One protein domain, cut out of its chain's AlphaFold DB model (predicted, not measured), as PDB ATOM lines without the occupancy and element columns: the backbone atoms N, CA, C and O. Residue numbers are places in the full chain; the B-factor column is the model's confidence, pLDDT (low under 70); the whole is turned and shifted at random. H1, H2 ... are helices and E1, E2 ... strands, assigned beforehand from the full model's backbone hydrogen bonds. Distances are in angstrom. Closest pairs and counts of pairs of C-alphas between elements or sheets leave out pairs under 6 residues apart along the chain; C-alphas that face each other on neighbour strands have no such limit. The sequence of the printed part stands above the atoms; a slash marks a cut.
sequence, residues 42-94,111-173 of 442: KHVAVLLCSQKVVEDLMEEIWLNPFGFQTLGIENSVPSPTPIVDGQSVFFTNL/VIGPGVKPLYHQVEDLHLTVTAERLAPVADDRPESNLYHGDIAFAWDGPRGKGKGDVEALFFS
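AT A GLANCE: This is residues 42 to 94 and 111 to 173 of the 442 residues of the protein "Prepilin-type N-terminal cleavage/methylation domain-containing protein" of Candidatus Riflebacteria bacterium (UniProt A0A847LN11). A long, narrow ribbon of three strands, E1, E2 and E3, has one long helix, H1, packed along one face. The unnamed stretch of residues 72 to 94 passes beside the edge strand E1, where residues 81 to 82 pair with it, while the short helices H3 and H4 lie towards opposite ends of the long axis. The printed part has 116 residues with four named helices and three named strands, in the order H1 H2 H3 E1 H4 E2 E3; the sheet has the order E1, E2, E3 and is antiparallel, and the class is mixed, helices and strands. The whole is compact, with a radius of gyration of the C-alphas of 15.2 A, yet elongated in outline, spanning 49 by 29 by 22 A.

IN THESE COORDINATES: H1, residues 42 to 63, begins with C-alpha 42 at (14.125, -25.458, 50.438) and is 31.2 A long. H2 is residues 67 to 71, and H3 is residues 119 to 123. E1, residues 127 to 134, is 23.8 A long. H4, residues 143 to 146, is followed directly by E2, residues 147 to 158, which is 35.2 A long. E3, residues 161 to 172, is 36.5 A long and ends with C-alpha 172 at (-15.456, -26.770, 48.019).

HOW THE PARTS SIT: E1 and E2 are antiparallel at 164 degrees, with N 129 and O 153 at 2.8 A. E2 and E3 form a hairpin, antiparallel at 165 degrees, with N 154 and O 165 at 2.8 A. The sheet is twisted, its C-alphas lying up to 4.2 A off the best plane. H1 is on the sheet at a height of 8.2 A, over E2 and E3, in two layers, a helix on one face of a sheet. It runs along the strands, but only just, at 28 degrees to E2 on the local plane. The closest C-alphas of H1 and E2 are those of Val 46 and Phe 154, 6.5 A apart. With residues 57 to 61 alone H1 touches H2, closest at the C-alphas of Ile 61 and Gly 67, 4.8 A. With residues 42 to 45 alone H1 only just touches H3, with 3 pairs of C-alphas within 8 A, the closest those of Ala 45 and Val 123 at 7.4 A. H2 and H4 only graze the sheet; H3 is not on it. In H1, H2 and H3 every O i to N i+4 pair is within hydrogen-bond range; H4 is too short for such a pair.

THE WHOLE: The C-alphas farthest apart, those of Gly 115 and Asp 141, are 50.3 A apart. Residues 95 to 110 are not printed, and C-alphas 94 and 111 are 6.2 A apart across the cut. Of the links that are printed whole, none is long. The mean pLDDT of the printed part is 84.9; residues 93 to 94 and 159 to 160 are under 70.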
ATOM      1  N   LYS A  42      15.024 -25.625  51.591       80.12
ATOM      2  CA  LYS A  42      14.125 -25.458  50.438       80.12
ATOM      3  C   LYS A  42      12.833 -26.262  50.553       80.12
ATOM      4  O   LYS A  42      11.785 -25.743  50.194       80.12
ATOM      5  N   HIS A  43      12.868 -27.477  51.096       80.81
ATOM      6  CA  HIS A  43      11.650 -28.262  51.322       80.81
ATOM      7  C   HIS A  43      10.763 -27.605  52.384       80.81
ATOM      8  O   HIS A  43       9.546 -27.560  52.226       80.81
ATOM      9  N   VAL A  44      11.366 -27.027  53.430       81.00
ATOM     10  CA  VAL A  44      10.632 -26.255  54.446       81.00
ATOM     11  C   VAL A  44      10.028 -24.988  53.834       81.00
ATOM     12  O   VAL A  44       8.854 -24.705  54.061       81.00
ATOM     13  N   ALA A  45      10.791 -24.256  53.016       83.88
ATOM     14  CA  ALA A  45      10.286 -23.084  52.300       83.88
ATOM     15  C   ALA A  45       9.115 -23.446  51.372       83.88
ATOM     16  O   ALA A  45       8.086 -22.778  51.404       83.88
ATOM     17  N   VAL A  46       9.228 -24.539  50.612       86.38
ATOM     18  CA  VAL A  46       8.155 -25.043  49.744       86.38
ATOM     19  C   VAL A  46       6.916 -25.423  50.546       86.38
ATOM     20  O   VAL A  46       5.818 -25.057  50.138       86.38
ATOM     21  N   LEU A  47       7.058 -26.086  51.697       84.38
ATOM     22  CA  LEU A  47       5.920 -26.422  52.557       84.38
ATOM     23  C   LEU A  47       5.186 -25.159  53.040       84.38
ATOM     24  O   LEU A  47       3.964 -25.077  52.922       84.38
ATOM     25  N   LEU A  48       5.924 -24.154  53.524       84.69
ATOM     26  CA  LEU A  48       5.355 -22.884  53.991       84.69
ATOM     27  C   LEU A  48       4.693 -22.095  52.852       84.69
ATOM     28  O   LEU A  48       3.582 -21.588  53.005       84.69
ATOM     29  N   CYS A  49       5.349 -22.017  51.693       88.19
ATOM     30  CA  CYS A  49       4.798 -21.374  50.505       88.19
ATOM     31  C   CYS A  49       3.546 -22.103  49.998       88.19
ATOM     32  O   CYS A  49       2.576 -21.444  49.630       88.19
ATOM     33  N   SER A  50       3.531 -23.438  50.025       87.88
ATOM     34  CA  SER A  50       2.369 -24.244  49.633       87.88
ATOM     35  C   SER A  50       1.200 -24.023  50.581       87.88
ATOM     36  O   SER A  50       0.093 -23.764  50.118       87.88
ATOM     37  N   GLN A  51       1.442 -24.031  51.898       86.38
ATOM     38  CA  GLN A  51       0.409 -23.723  52.886       86.38
ATOM     39  C   GLN A  51      -0.189 -22.333  52.649       86.38
ATOM     40  O   GLN A  51      -1.411 -22.195  52.624       86.38
ATOM     41  N   LYS A  52       0.650 -21.320  52.401       88.69
ATOM     42  CA  LYS A  52       0.172 -19.978  52.055       88.69
ATOM     43  C   LYS A  52      -0.720 -19.989  50.810       88.69
ATOM     44  O   LYS A  52      -1.788 -19.388  50.832       88.69
ATOM     45  N   VAL A  53      -0.300 -20.649  49.728       90.25
ATOM     46  CA  VAL A  53      -1.096 -20.716  48.490       90.25
ATOM     47  C   VAL A  53      -2.433 -21.417  48.744       90.25
ATOM     48  O   VAL A  53      -3.461 -20.934  48.281       90.25
ATOM     49  N   VAL A  54      -2.454 -22.506  49.522       87.88
ATOM     50  CA  VAL A  54      -3.700 -23.183  49.920       87.88
ATOM     51  C   VAL A  54      -4.615 -22.241  50.707       87.88
ATOM     52  O   VAL A  54      -5.803 -22.162  50.401       87.88
ATOM     53  N   GLU A  55      -4.086 -21.512  51.692       85.94
ATOM     54  CA  GLU A  55      -4.861 -20.560  52.499       85.94
ATOM     55  C   GLU A  55      -5.432 -19.415  51.648       85.94
ATOM     56  O   GLU A  55      -6.623 -19.115  51.754       85.94
ATOM     57  N   ASP A  56      -4.628 -18.845  50.746       87.06
ATOM     58  CA  ASP A  56      -5.069 -17.810  49.806       87.06
ATOM     59  C   ASP A  56      -6.168 -18.343  48.866       87.06
ATOM     60  O   ASP A  56      -7.163 -17.661  48.624       87.06
ATOM     61  N   LEU A  57      -6.029 -19.573  48.353       89.94
ATOM     62  CA  LEU A  57      -7.048 -20.220  47.517       89.94
ATOM     63  C   LEU A  57      -8.344 -20.467  48.291       89.94
ATOM     64  O   LEU A  57      -9.434 -20.221  47.769       89.94
ATOM     65  N   MET A  58      -8.247 -20.921  49.543       85.75
ATOM     66  CA  MET A  58      -9.411 -21.076  50.414       85.75
ATOM     67  C   MET A  58     -10.117 -19.737  50.633       85.75
ATOM     68  O   MET A  58     -11.343 -19.681  50.535       85.75
ATOM     69  N   GLU A  59      -9.370 -18.664  50.897       83.00
ATOM     70  CA  GLU A  59      -9.926 -17.320  51.053       83.00
ATOM     71  C   GLU A  59     -10.597 -16.828  49.762       83.00
ATOM     72  O   GLU A  59     -11.721 -16.315  49.805       83.00
ATOM     73  N   GLU A  60      -9.962 -17.055  48.610       87.31
ATOM     74  CA  GLU A  60     -10.485 -16.670  47.301       87.31
ATOM     75  C   GLU A  60     -11.827 -17.350  47.009       87.31
ATOM     76  O   GLU A  60     -12.782 -16.689  46.602       87.31
ATOM     77  N   ILE A  61     -11.926 -18.659  47.252       87.44
ATOM     78  CA  ILE A  61     -13.138 -19.454  46.988       87.44
ATOM     79  C   ILE A  61     -14.254 -19.106  47.966       87.44
ATOM     80  O   ILE A  61     -15.439 -19.112  47.624       87.44
ATOM     81  N   TRP A  62     -13.879 -18.795  49.202       81.69
ATOM     82  CA  TRP A  62     -14.822 -18.418  50.240       81.69
ATOM     83  C   TRP A  62     -15.474 -17.059  49.973       81.69
ATOM     84  O   TRP A  62     -16.650 -16.852  50.288       81.69
ATOM     85  N   LEU A  63     -14.722 -16.142  49.364       81.44
ATOM     86  CA  LEU A  63     -15.232 -14.874  48.857       81.44
ATOM     87  C   LEU A  63     -16.017 -15.054  47.561       81.44
ATOM     88  O   LEU A  63     -17.145 -14.578  47.446       81.44
ATOM     89  N   ASN A  64     -15.425 -15.759  46.604       84.06
ATOM     90  CA  ASN A  64     -15.920 -15.908  45.253       84.06
ATOM     91  C   ASN A  64     -16.009 -17.394  44.884       84.06
ATOM     92  O   ASN A  64     -14.975 -18.020  44.656       84.06
ATOM     93  N   PRO A  65     -17.208 -17.967  44.681       82.69
ATOM     94  CA  PRO A  65     -17.306 -19.352  44.226       82.69
ATOM     95  C   PRO A  65     -16.647 -19.570  42.849       82.69
ATOM     96  O   PRO A  65     -16.285 -20.691  42.509       82.69
ATOM     97  N   PHE A  66     -16.402 -18.514  42.070       86.69
ATOM     98  CA  PHE A  66     -15.656 -18.568  40.811       86.69
ATOM     99  C   PHE A  66     -14.163 -18.218  40.974       86.69
ATOM    100  O   PHE A  66     -13.520 -17.820  40.003       86.69
ATOM    101  N   GLY A  67     -13.608 -18.340  42.187       86.25
ATOM    102  CA  GLY A  67     -12.238 -17.950  42.541       86.25
ATOM    103  C   GLY A  67     -11.172 -18.495  41.584       86.25
ATOM    104  O   GLY A  67     -10.363 -17.729  41.062       86.25
ATOM    105  N   PHE A  68     -11.232 -19.789  41.257       89.88
ATOM    106  CA  PHE A  68     -10.302 -20.430  40.319       89.88
ATOM    107  C   PHE A  68     -10.368 -19.856  38.900       89.88
ATOM    108  O   PHE A  68      -9.330 -19.619  38.281       89.88
ATOM    109  N   GLN A  69     -11.576 -19.559  38.410       87.19
ATOM    110  CA  GLN A  69     -11.767 -18.910  37.116       87.19
ATOM    111  C   GLN A  69     -11.195 -17.489  37.132       87.19
ATOM    112  O   GLN A  69     -10.525 -17.076  36.189       87.19
ATOM    113  N   THR A  70     -11.428 -16.735  38.213       85.88
ATOM    114  CA  THR A  70     -10.914 -15.362  38.345       85.88
ATOM    115  C   THR A  70      -9.405 -15.284  38.508       85.88
ATOM    116  O   THR A  70      -8.807 -14.284  38.120       85.88
ATOM    117  N   LEU A  71      -8.791 -16.330  39.057       87.56
ATOM    118  CA  LEU A  71      -7.342 -16.485  39.133       87.56
ATOM    119  C   LEU A  71      -6.734 -17.009  37.822       87.56
ATOM    120  O   LEU A  71      -5.520 -16.950  37.665       87.56
ATOM    121  N   GLY A  72      -7.553 -17.491  36.878       85.44
ATOM    122  CA  GLY A  72      -7.085 -18.042  35.603       85.44
ATOM    123  C   GLY A  72      -6.378 -19.395  35.731       85.44
ATOM    124  O   GLY A  72      -5.578 -19.737  34.866       85.44
ATOM    125  N   ILE A  73      -6.651 -20.143  36.804       88.12
ATOM    126  CA  ILE A  73      -6.023 -21.445  37.102       88.12
ATOM    127  C   ILE A  73      -6.964 -22.634  36.879       88.12
ATOM    128  O   ILE A  73      -6.545 -23.783  36.974       88.12
ATOM    129  N   GLU A  74      -8.238 -22.370  36.580       87.06
ATOM    130  CA  GLU A  74      -9.199 -23.406  36.202       87.06
ATOM    131  C   GLU A  74      -8.890 -23.953  34.802       87.06
ATOM    132  O   GLU A  74      -8.925 -23.197  33.829       87.06
ATOM    133  N   ASN A  75      -8.635 -25.263  34.701       83.06
ATOM    134  CA  ASN A  75      -8.294 -25.963  33.454       83.06
ATOM    135  C   ASN A  75      -7.173 -25.263  32.651       83.06
ATOM    136  O   ASN A  75      -7.198 -25.235  31.417       83.06
ATOM    137  N   SER A  76      -6.228 -24.621  33.344       81.81
ATOM    138  CA  SER A  76      -5.134 -23.887  32.715       81.81
ATOM    139  C   SER A  76      -3.993 -24.821  32.322       81.81
ATOM    140  O   SER A  76      -3.779 -25.873  32.921       81.81
ATOM    141  N   VAL A  77      -3.219 -24.422  31.309       82.31
ATOM    142  CA  VAL A  77      -1.955 -25.102  31.007       82.31
ATOM    143  C   VAL A  77      -0.976 -24.803  32.151       82.31
ATOM    144  O   VAL A  77      -0.760 -23.621  32.440       82.31
ATOM    145  N   PRO A  78      -0.368 -25.824  32.786       82.06
ATOM    146  CA  PRO A  78       0.589 -25.617  33.864       82.06
ATOM    147  C   PRO A  78       1.751 -24.742  33.381       82.06
ATOM    148  O   PRO A  78       2.495 -25.128  32.477       82.06
ATOM    149  N   SER A  79       1.909 -23.558  33.974       85.50
ATOM    150  CA  SER A  79       3.011 -22.644  33.668       85.50
ATOM    151  C   SER A  79       3.777 -22.309  34.946       85.50
ATOM    152  O   SER A  79       3.187 -21.717  35.853       85.50
ATOM    153  N   PRO A  80       5.081 -22.628  35.026       88.06
ATOM    154  CA  PRO A  80       5.902 -22.257  36.167       88.06
ATOM    155  C   PRO A  80       6.093 -20.740  36.199       88.06
ATOM    156  O   PRO A  80       6.513 -20.126  35.218       88.06
ATOM    157  N   THR A  81       5.789 -20.137  37.342       90.44
ATOM    158  CA  THR A  81       5.904 -18.695  37.581       90.44
ATOM    159  C   THR A  81       6.824 -18.434  38.769       90.44
ATOM    160  O   THR A  81       6.610 -19.007  39.838       90.44
ATOM    161  N   PRO A  82       7.851 -17.584  38.629       90.12
ATOM    162  CA  PRO A  82       8.648 -17.142  39.766       90.12
ATOM    163  C   PRO A  82       7.777 -16.525  40.864       90.12
ATOM    164  O   PRO A  82       6.836 -15.776  40.587       90.12
ATOM    165  N   ILE A  83       8.090 -16.809  42.128       89.00
ATOM    166  CA  ILE A  83       7.325 -16.232  43.247       89.00
ATOM    167  C   ILE A  83       7.796 -14.832  43.648       89.00
ATOM    168  O   ILE A  83       7.095 -14.114  44.360       89.00
ATOM    169  N   VAL A  84       8.970 -14.430  43.174       86.00
ATOM    170  CA  VAL A  84       9.559 -13.112  43.415       86.00
ATOM    171  C   VAL A  84       9.129 -12.091  42.365       86.00
ATOM    172  O   VAL A  84       8.508 -12.417  41.351       86.00
ATOM    173  N   ASP A  85       9.422 -10.820  42.641       82.56
ATOM    174  CA  ASP A  85       9.265  -9.701  41.699       82.56
ATOM    175  C   ASP A  85       7.834  -9.515  41.153       82.56
ATOM    176  O   ASP A  85       7.585  -8.813  40.173       82.56
ATOM    177  N   GLY A  86       6.856 -10.092  41.855       77.88
ATOM    178  CA  GLY A  86       5.435  -9.880  41.630       77.88
ATOM    179  C   GLY A  86       4.906 -10.639  40.421       77.88
ATOM    180  O   GLY A  86       3.875 -10.244  39.873       77.88
ATOM    181  N   GLN A  87       5.607 -11.696  40.001       83.69
ATOM    182  CA  GLN A  87       5.196 -12.535  38.877       83.69
ATOM    183  C   GLN A  87       4.090 -13.528  39.265       83.69
ATOM    184  O   GLN A  87       3.271 -13.888  38.423       83.69
ATOM    185  N   SER A  88       4.004 -13.900  40.547       84.94
ATOM    186  CA  SER A  88       2.934 -14.747  41.084       84.94
ATOM    187  C   SER A  88       1.883 -13.940  41.849       84.94
ATOM    188  O   SER A  88       2.201 -13.200  42.781       84.94
ATOM    189  N   VAL A  89       0.602 -14.136  41.517       83.56
ATOM    190  CA  VAL A  89      -0.539 -13.454  42.164       83.56
ATOM    191  C   VAL A  89      -0.563 -13.678  43.683       83.56
ATOM    192  O   VAL A  89      -0.905 -12.752  44.420       83.56
ATOM    193  N   PHE A  90      -0.123 -14.846  44.155       85.62
ATOM    194  CA  PHE A  90      -0.094 -15.225  45.574       85.62
ATOM    195  C   PHE A  90       0.994 -14.498  46.389       85.62
ATOM    196  O   PHE A  90       0.896 -14.390  47.609       85.62
ATOM    197  N   PHE A  91       2.011 -13.937  45.726       84.50
ATOM    198  CA  PHE A  91       3.177 -13.305  46.370       84.50
ATOM    199  C   PHE A  91       3.324 -11.812  46.028       84.50
ATOM    200  O   PHE A  91       4.375 -11.205  46.233       84.50
ATOM    201  N   THR A  92       2.255 -11.192  45.514       74.56
ATOM    202  CA  THR A  92       2.249  -9.777  45.091       74.56
ATOM    203  C   THR A  92       1.819  -8.776  46.165       74.56
ATOM    204  O   THR A  92       1.899  -7.575  45.909       74.56
ATOM    205  N   ASN A  93       1.355  -9.244  47.329       66.62
ATOM    206  CA  ASN A  93       0.891  -8.397  48.433       66.62
ATOM    207  C   ASN A  93       1.365  -8.977  49.773       66.62
ATOM    208  O   ASN A  93       0.678  -9.800  50.375       66.62
ATOM    209  N   LEU A  94       2.551  -8.583  50.229       62.81
ATOM    210  CA  LEU A  94       2.977  -8.834  51.603       62.81
ATOM    211  C   LEU A  94       2.176  -7.899  52.518       62.81
ATOM    212  O   LEU A  94       2.071  -6.708  52.238       62.81
ATOM    213  N   VAL A 111       6.046  -6.565  47.375       74.75
ATOM    214  CA  VAL A 111       6.492  -7.746  46.641       74.75
ATOM    215  C   VAL A 111       7.763  -8.263  47.289       74.75
ATOM    216  O   VAL A 111       8.574  -7.481  47.793       74.75
ATOM    217  N   ILE A 112       7.972  -9.578  47.229       80.19
ATOM    218  CA  ILE A 112       9.265 -10.183  47.558       80.19
ATOM    219  C   ILE A 112      10.266  -9.773  46.470       80.19
ATOM    220  O   ILE A 112      10.423 -10.454  45.461       80.19
ATOM    221  N   GLY A 113      10.882  -8.608  46.655       81.00
ATOM    222  CA  GLY A 113      11.939  -8.074  45.801       81.00
ATOM    223  C   GLY A 113      13.296  -8.051  46.516       81.00
ATOM    224  O   GLY A 113      13.357  -8.305  47.724       81.00
ATOM    225  N   PRO A 114      14.385  -7.661  45.825       80.38
ATOM    226  CA  PRO A 114      15.749  -7.680  46.371       80.38
ATOM    227  C   PRO A 114      15.949  -6.867  47.662       80.38
ATOM    228  O   PRO A 114      16.936  -7.064  48.373       80.38
ATOM    229  N   GLY A 115      15.029  -5.943  47.965       76.75
ATOM    230  CA  GLY A 115      15.010  -5.152  49.197       76.75
ATOM    231  C   GLY A 115      14.482  -5.890  50.436       76.75
ATOM    232  O   GLY A 115      14.697  -5.408  51.544       76.75
ATOM    233  N   VAL A 116      13.828  -7.050  50.285       76.69
ATOM    234  CA  VAL A 116      13.247  -7.850  51.383       76.69
ATOM    235  C   VAL A 116      14.179  -9.018  51.728       76.69
ATOM    236  O   VAL A 116      13.856 -10.193  51.547       76.69
ATOM    237  N   LYS A 117      15.393  -8.706  52.193       79.25
ATOM    238  CA  LYS A 117      16.356  -9.715  52.672       79.25
ATOM    239  C   LYS A 117      16.088 -10.043  54.149       79.25
ATOM    240  O   LYS A 117      15.770  -9.126  54.902       79.25
ATOM    241  N   PRO A 118      16.224 -11.307  54.596       80.06
ATOM    242  CA  PRO A 118      16.790 -12.456  53.877       80.06
ATOM    243  C   PRO A 118      15.798 -13.232  52.993       80.06
ATOM    244  O   PRO A 118      16.238 -14.079  52.221       80.06
ATOM    245  N   LEU A 119      14.494 -12.940  53.072       81.50
ATOM    246  CA  LEU A 119      13.433 -13.720  52.422       81.50
ATOM    247  C   LEU A 119      13.633 -13.881  50.908       81.50
ATOM    248  O   LEU A 119      13.491 -14.988  50.406       81.50
ATOM    249  N   TYR A 120      14.024 -12.818  50.195       84.56
ATOM    250  CA  TYR A 120      14.257 -12.871  48.744       84.56
ATOM    251  C   TYR A 120      15.230 -13.990  48.341       84.56
ATOM    252  O   TYR A 120      14.894 -14.833  47.517       84.56
ATOM    253  N   HIS A 121      16.388 -14.080  48.999       84.00
ATOM    254  CA  HIS A 121      17.398 -15.105  48.695       84.00
ATOM    255  C   HIS A 121      16.947 -16.529  49.032       84.00
ATOM    256  O   HIS A 121      17.461 -17.504  48.489       84.00
ATOM    257  N   GLN A 122      15.987 -16.675  49.944       82.19
ATOM    258  CA  GLN A 122      15.461 -17.989  50.294       82.19
ATOM    259  C   GLN A 122      14.513 -18.538  49.229       82.19
ATOM    260  O   GLN A 122      14.349 -19.755  49.170       82.19
ATOM    261  N   VAL A 123      13.916 -17.679  48.394       86.19
ATOM    262  CA  VAL A 123      12.820 -18.075  47.501       86.19
ATOM    263  C   VAL A 123      12.964 -17.636  46.038       86.19
ATOM    264  O   VAL A 123      12.093 -17.950  45.234       86.19
ATOM    265  N   GLU A 124      14.038 -16.928  45.672       87.50
ATOM    266  CA  GLU A 124      14.268 -16.407  44.309       87.50
ATOM    267  C   GLU A 124      14.342 -17.485  43.213       87.50
ATOM    268  O   GLU A 124      14.013 -17.222  42.061       87.50
ATOM    269  N   ASP A 125      14.722 -18.706  43.572       88.50
ATOM    270  CA  ASP A 125      14.807 -19.885  42.704       88.50
ATOM    271  C   ASP A 125      13.503 -20.704  42.640       88.50
ATOM    272  O   ASP A 125      13.397 -21.630  41.828       88.50
ATOM    273  N   LEU A 126      12.506 -20.385  43.474       90.62
ATOM    274  CA  LEU A 126      11.244 -21.117  43.534       90.62
ATOM    275  C   LEU A 126      10.293 -20.677  42.413       90.62
ATOM    276  O   LEU A 126       9.921 -19.507  42.287       90.62
ATOM    277  N   HIS A 127       9.832 -21.662  41.649       93.44
ATOM    278  CA  HIS A 127       8.837 -21.507  40.597       93.44
ATOM    279  C   HIS A 127       7.552 -22.226  40.991       93.44
ATOM    280  O   HIS A 127       7.550 -23.441  41.179       93.44
ATOM    281  N   LEU A 128       6.461 -21.476  41.094       93.75
ATOM    282  CA  LEU A 128       5.128 -21.961  41.420       93.75
ATOM    283  C   LEU A 128       4.349 -22.324  40.155       93.75
ATOM    284  O   LEU A 128       4.249 -21.526  39.224       93.75
ATOM    285  N   THR A 129       3.706 -23.483  40.180       93.88
ATOM    286  CA  THR A 129       2.662 -23.895  39.244       93.88
ATOM    287  C   THR A 129       1.400 -24.193  40.046       93.88
ATOM    288  O   THR A 129       1.457 -24.955  41.006       93.88
ATOM    289  N   VAL A 130       0.272 -23.583  39.677       92.38
ATOM    290  CA  VAL A 130      -1.034 -23.861  40.294       92.38
ATOM    291  C   VAL A 130      -2.035 -24.168  39.200       92.38
ATOM    292  O   VAL A 130      -2.207 -23.366  38.282       92.38
ATOM    293  N   THR A 131      -2.715 -25.300  39.326       93.31
ATOM    294  CA  THR A 131      -3.840 -25.666  38.466       93.31
ATOM    295  C   THR A 131      -5.010 -26.141  39.314       93.31
ATOM    296  O   THR A 131      -4.831 -26.577  40.450       93.31
ATOM    297  N   ALA A 132      -6.222 -25.998  38.790       93.06
ATOM    298  CA  ALA A 132      -7.426 -26.496  39.431       93.06
ATOM    299  C   ALA A 132      -8.372 -27.104  38.395       93.06
ATOM    300  O   ALA A 132      -8.705 -26.470  37.391       93.06
ATOM    301  N   GLU A 133      -8.862 -28.304  38.676       92.31
ATOM    302  CA  GLU A 133      -9.803 -29.027  37.827       92.31
ATOM    303  C   GLU A 133     -11.051 -29.398  38.622       92.31
ATOM    304  O   GLU A 133     -10.987 -29.812  39.784       92.31
ATOM    305  N   ARG A 134     -12.227 -29.224  38.014       90.00
ATOM    306  CA  ARG A 134     -13.485 -29.599  38.664       90.00
ATOM    307  C   ARG A 134     -13.676 -31.110  38.557       90.00
ATOM    308  O   ARG A 134     -13.625 -31.651  37.458       90.00
ATOM    309  N   LEU A 135     -13.983 -31.772  39.676       89.69
ATOM    310  CA  LEU A 135     -14.105 -33.238  39.720       89.69
ATOM    311  C   LEU A 135     -15.265 -33.793  38.881       89.69
ATOM    312  O   LEU A 135     -15.226 -34.940  38.443       89.69
ATOM    313  N   ALA A 136     -16.309 -32.994  38.661       86.25
ATOM    314  CA  ALA A 136     -17.393 -33.328  37.748       86.25
ATOM    315  C   ALA A 136     -17.969 -32.066  37.078       86.25
ATOM    316  O   ALA A 136     -17.992 -30.994  37.694       86.25
ATOM    317  N   PRO A 137     -18.498 -32.170  35.847       83.88
ATOM    318  CA  PRO A 137     -19.231 -31.082  35.208       83.88
ATOM    319  C   PRO A 137     -20.369 -30.549  36.088       83.88
ATOM    320  O   PRO A 137     -21.075 -31.310  36.752       83.88
ATOM    321  N   VAL A 138     -20.607 -29.232  36.059       76.81
ATOM    322  CA  VAL A 138     -21.699 -28.582  36.822       76.81
ATOM    323  C   VAL A 138     -23.085 -29.099  36.400       76.81
ATOM    324  O   VAL A 138     -24.023 -29.068  37.194       76.81
ATOM    325  N   ALA A 139     -23.211 -29.600  35.168       74.94
ATOM    326  CA  ALA A 139     -24.458 -30.124  34.616       74.94
ATOM    327  C   ALA A 139     -24.926 -31.444  35.257       74.94
ATOM    328  O   ALA A 139     -26.113 -31.748  35.186       74.94
ATOM    329  N   ASP A 140     -24.030 -32.198  35.901       74.56
ATOM    330  CA  ASP A 140     -24.313 -33.574  36.325       74.56
ATOM    331  C   ASP A 140     -25.115 -33.675  37.639       74.56
ATOM    332  O   ASP A 140     -25.504 -34.774  38.022       74.56
ATOM    333  N   ASP A 141     -25.363 -32.559  38.342       74.12
ATOM    334  CA  ASP A 141     -26.085 -32.506  39.636       74.12
ATOM    335  C   ASP A 141     -25.551 -33.502  40.697       74.12
ATOM    336  O   ASP A 141     -26.279 -34.002  41.565       74.12
ATOM    337  N   ARG A 142     -24.247 -33.792  40.633       83.19
ATOM    338  CA  ARG A 142     -23.529 -34.661  41.569       83.19
ATOM    339  C   ARG A 142     -22.831 -33.838  42.663       83.19
ATOM    340  O   ARG A 142     -22.437 -32.699  42.403       83.19
ATOM    341  N   PRO A 143     -22.645 -34.365  43.888       81.69
ATOM    342  CA  PRO A 143     -21.891 -33.671  44.938       81.69
ATOM    343  C   PRO A 143     -20.487 -33.234  44.491       81.69
ATOM    344  O   PRO A 143     -20.068 -32.117  44.800       81.69
ATOM    345  N   GLU A 144     -19.811 -34.071  43.702       87.81
ATOM    346  CA  GLU A 144     -18.482 -33.850  43.125       87.81
ATOM    347  C   GLU A 144     -18.447 -32.638  42.189       87.81
ATOM    348  O   GLU A 144     -17.420 -31.973  42.072       87.81
ATOM    349  N   SER A 145     -19.585 -32.263  41.596       86.94
ATOM    350  CA  SER A 145     -19.706 -31.053  40.784       86.94
ATOM    351  C   SER A 145     -19.512 -29.773  41.599       86.94
ATOM    352  O   SER A 145     -19.434 -28.705  41.007       86.94
ATOM    353  N   ASN A 146     -19.436 -29.840  42.935       87.44
ATOM    354  CA  ASN A 146     -19.108 -28.714  43.817       87.44
ATOM    355  C   ASN A 146     -17.660 -28.747  44.333       87.44
ATOM    356  O   ASN A 146     -17.312 -27.943  45.197       87.44
ATOM    357  N   LEU A 147     -16.832 -29.675  43.849       90.69
ATOM    358  CA  LEU A 147     -15.455 -29.856  44.295       90.69
ATOM    359  C   LEU A 147     -14.466 -29.554  43.168       90.69
ATOM    360  O   LEU A 147     -14.674 -29.940  42.017       90.69
ATOM    361  N   TYR A 148     -13.372 -28.897  43.535       91.50
ATOM    362  CA  TYR A 148     -12.175 -28.782  42.713       91.50
ATOM    363  C   TYR A 148     -11.044 -29.581  43.331       91.50
ATOM    364  O   TYR A 148     -10.854 -29.552  44.546       91.50
ATOM    365  N   HIS A 149     -10.282 -30.235  42.472       93.00
ATOM    366  CA  HIS A 149      -8.956 -30.732  42.773       93.00
ATOM    367  C   HIS A 149      -7.943 -29.672  42.346       93.00
ATOM    368  O   HIS A 149      -7.925 -29.279  41.182       93.00
ATOM    369  N   GLY A 150      -7.170 -29.155  43.296       92.06
ATOM    370  CA  GLY A 150      -6.093 -28.211  43.035       92.06
ATOM    371  C   GLY A 150      -4.737 -28.885  43.193       92.06
ATOM    372  O   GLY A 150      -4.501 -29.519  44.220       92.06
ATOM    373  N   ASP A 151      -3.868 -28.695  42.206       93.25
ATOM    374  CA  ASP A 151      -2.463 -29.105  42.232       93.25
ATOM    375  C   ASP A 151      -1.587 -27.856  42.384       93.25
ATOM    376  O   ASP A 151      -1.660 -26.915  41.580       93.25
ATOM    377  N   ILE A 152      -0.798 -27.828  43.459       93.19
ATOM    378  CA  ILE A 152       0.127 -26.754  43.810       93.19
ATOM    379  C   ILE A 152       1.528 -27.351  43.819       93.19
ATOM    380  O   ILE A 152       1.911 -28.051  44.755       93.19
ATOM    381  N   ALA A 153       2.316 -27.028  42.801       92.62
ATOM    382  CA  ALA A 153       3.665 -27.545  42.643       92.62
ATOM    383  C   ALA A 153       4.701 -26.421  42.672       92.62
ATOM    384  O   ALA A 153       4.569 -25.402  41.992       92.62
ATOM    385  N   PHE A 154       5.780 -26.642  43.412       92.19
ATOM    386  CA  PHE A 154       6.977 -25.816  43.393       92.19
ATOM    387  C   PHE A 154       8.133 -26.588  42.773       92.19
ATOM    388  O   PHE A 154       8.375 -27.747  43.110       92.19
ATOM    389  N   ALA A 155       8.881 -25.925  41.899       91.56
ATOM    390  CA  ALA A 155      10.129 -26.427  41.343       91.56
ATOM    391  C   ALA A 155      11.262 -25.436  41.618       91.56
ATOM    392  O   ALA A 155      11.038 -24.225  41.628       91.56
ATOM    393  N   TRP A 156      12.472 -25.945  41.839       89.50
ATOM    394  CA  TRP A 156      13.654 -25.108  42.040       89.50
ATOM    395  C   TRP A 156      14.922 -25.774  41.524       89.50
ATOM    396  O   TRP A 156      15.044 -27.002  41.504       89.50
ATOM    397  N   ASP A 157      15.887 -24.948  41.135       84.31
ATOM    398  CA  ASP A 157      17.206 -25.394  40.707       84.31
ATOM    399  C   ASP A 157      18.192 -25.241  41.873       84.31
ATOM    400  O   ASP A 157      18.520 -24.137  42.300       84.31
ATOM    401  N   GLY A 158      18.659 -26.365  42.420       74.44
ATOM    402  CA  GLY A 158      19.616 -26.397  43.523       74.44
ATOM    403  C   GLY A 158      21.028 -26.816  43.088       74.44
ATOM    404  O   GLY A 158      21.215 -27.419  42.029       74.44
ATOM    405  N   PRO A 159      22.049 -26.630  43.951       66.44
ATOM    406  CA  PRO A 159      23.435 -27.026  43.662       66.44
ATOM    407  C   PRO A 159      23.618 -28.526  43.367       66.44
ATOM    408  O   PRO A 159      24.628 -28.934  42.798       66.44
ATOM    409  N   ARG A 160      22.663 -29.366  43.793       66.56
ATOM    410  CA  ARG A 160      22.685 -30.830  43.631       66.56
ATOM    411  C   ARG A 160      21.749 -31.350  42.529       66.56
ATOM    412  O   ARG A 160      21.689 -32.565  42.336       66.56
ATOM    413  N   GLY A 161      21.054 -30.461  41.814       75.00
ATOM    414  CA  GLY A 161      20.073 -30.795  40.779       75.00
ATOM    415  C   GLY A 161      18.744 -30.059  40.964       75.00
ATOM    416  O   GLY A 161      18.644 -29.134  41.765       75.00
ATOM    417  N   LYS A 162      17.722 -30.493  40.221       82.19
ATOM    418  CA  LYS A 162      16.363 -29.946  40.309       82.19
ATOM    419  C   LYS A 162      15.605 -30.570  41.475       82.19
ATOM    420  O   LYS A 162      15.650 -31.788  41.639       82.19
ATOM    421  N   GLY A 163      14.916 -29.747  42.254       81.88
ATOM    422  CA  GLY A 163      13.962 -30.178  43.270       81.88
ATOM    423  C   GLY A 163      12.527 -29.894  42.835       81.88
ATOM    424  O   GLY A 163      12.274 -28.956  42.075       81.88
ATOM    425  N   LYS A 164      11.594 -30.721  43.314       86.56
ATOM    426  CA  LYS A 164      10.151 -30.529  43.163       86.56
ATOM    427  C   LYS A 164       9.467 -30.861  44.489       86.56
ATOM    428  O   LYS A 164       9.876 -31.803  45.160       86.56
ATOM    429  N   GLY A 165       8.444 -30.096  44.844       84.88
ATOM    430  CA  GLY A 165       7.484 -30.448  45.884       84.88
ATOM    431  C   GLY A 165       6.079 -30.113  45.407       84.88
ATOM    432  O   GLY A 165       5.887 -29.093  44.749       84.88
ATOM    433  N   ASP A 166       5.121 -30.974  45.713       89.00
ATOM    434  CA  ASP A 166       3.728 -30.834  45.308       89.00
ATOM    435  C   ASP A 166       2.785 -31.060  46.489       89.00
ATOM    436  O   ASP A 166       3.085 -31.795  47.433       89.00
ATOM    437  N   VAL A 167       1.666 -30.343  46.451       89.44
ATOM    438  CA  VAL A 167       0.564 -30.452  47.398       89.44
ATOM    439  C   VAL A 167      -0.727 -30.475  46.602       89.44
ATOM    440  O   VAL A 167      -1.062 -29.520  45.902       89.44
ATOM    441  N   GLU A 168      -1.480 -31.552  46.772       90.44
ATOM    442  CA  GLU A 168      -2.839 -31.665  46.265       90.44
ATOM    443  C   GLU A 168      -3.837 -31.261  47.353       90.44
ATOM    444  O   GLU A 168      -3.702 -31.628  48.526       90.44
ATOM    445  N   ALA A 169      -4.874 -30.518  46.972       89.00
ATOM    446  CA  ALA A 169      -5.940 -30.122  47.883       89.00
ATOM    447  C   ALA A 169      -7.314 -30.174  47.211       89.00
ATOM    448  O   ALA A 169      -7.479 -29.863  46.032       89.00
ATOM    449  N   LEU A 170      -8.328 -30.547  47.994       90.06
ATOM    450  CA  LEU A 170      -9.724 -30.513  47.572       90.06
ATOM    451  C   LEU A 170     -10.404 -29.258  48.106       90.06
ATOM    452  O   LEU A 170     -10.418 -29.009  49.313       90.06
ATOM    453  N   PHE A 171     -11.029 -28.502  47.211       89.38
ATOM    454  CA  PHE A 171     -11.695 -27.253  47.547       89.38
ATOM    455  C   PHE A 171     -13.188 -27.314  47.243       89.38
ATOM    456  O   PHE A 171     -13.608 -27.730  46.162       89.38
ATOM    457  N   PHE A 172     -14.007 -26.846  48.186       88.25
ATOM    458  CA  PHE A 172     -15.456 -26.770  48.019       88.25
ATOM    459  C   PHE A 172     -15.877 -25.426  47.412       88.25
ATOM    460  O   PHE A 172     -15.802 -24.388  48.066       88.25
ATOM    461  N   SER A 173     -16.373 -25.464  46.175       86.19
ATOM    462  CA  SER A 173     -16.940 -24.329  45.441       86.19
ATOM    463  C   SER A 173     -18.345 -24.695  44.924       86.19
ATOM    464  O   SER A 173     -18.492 -25.345  43.875       86.19
TER     465      SER A 173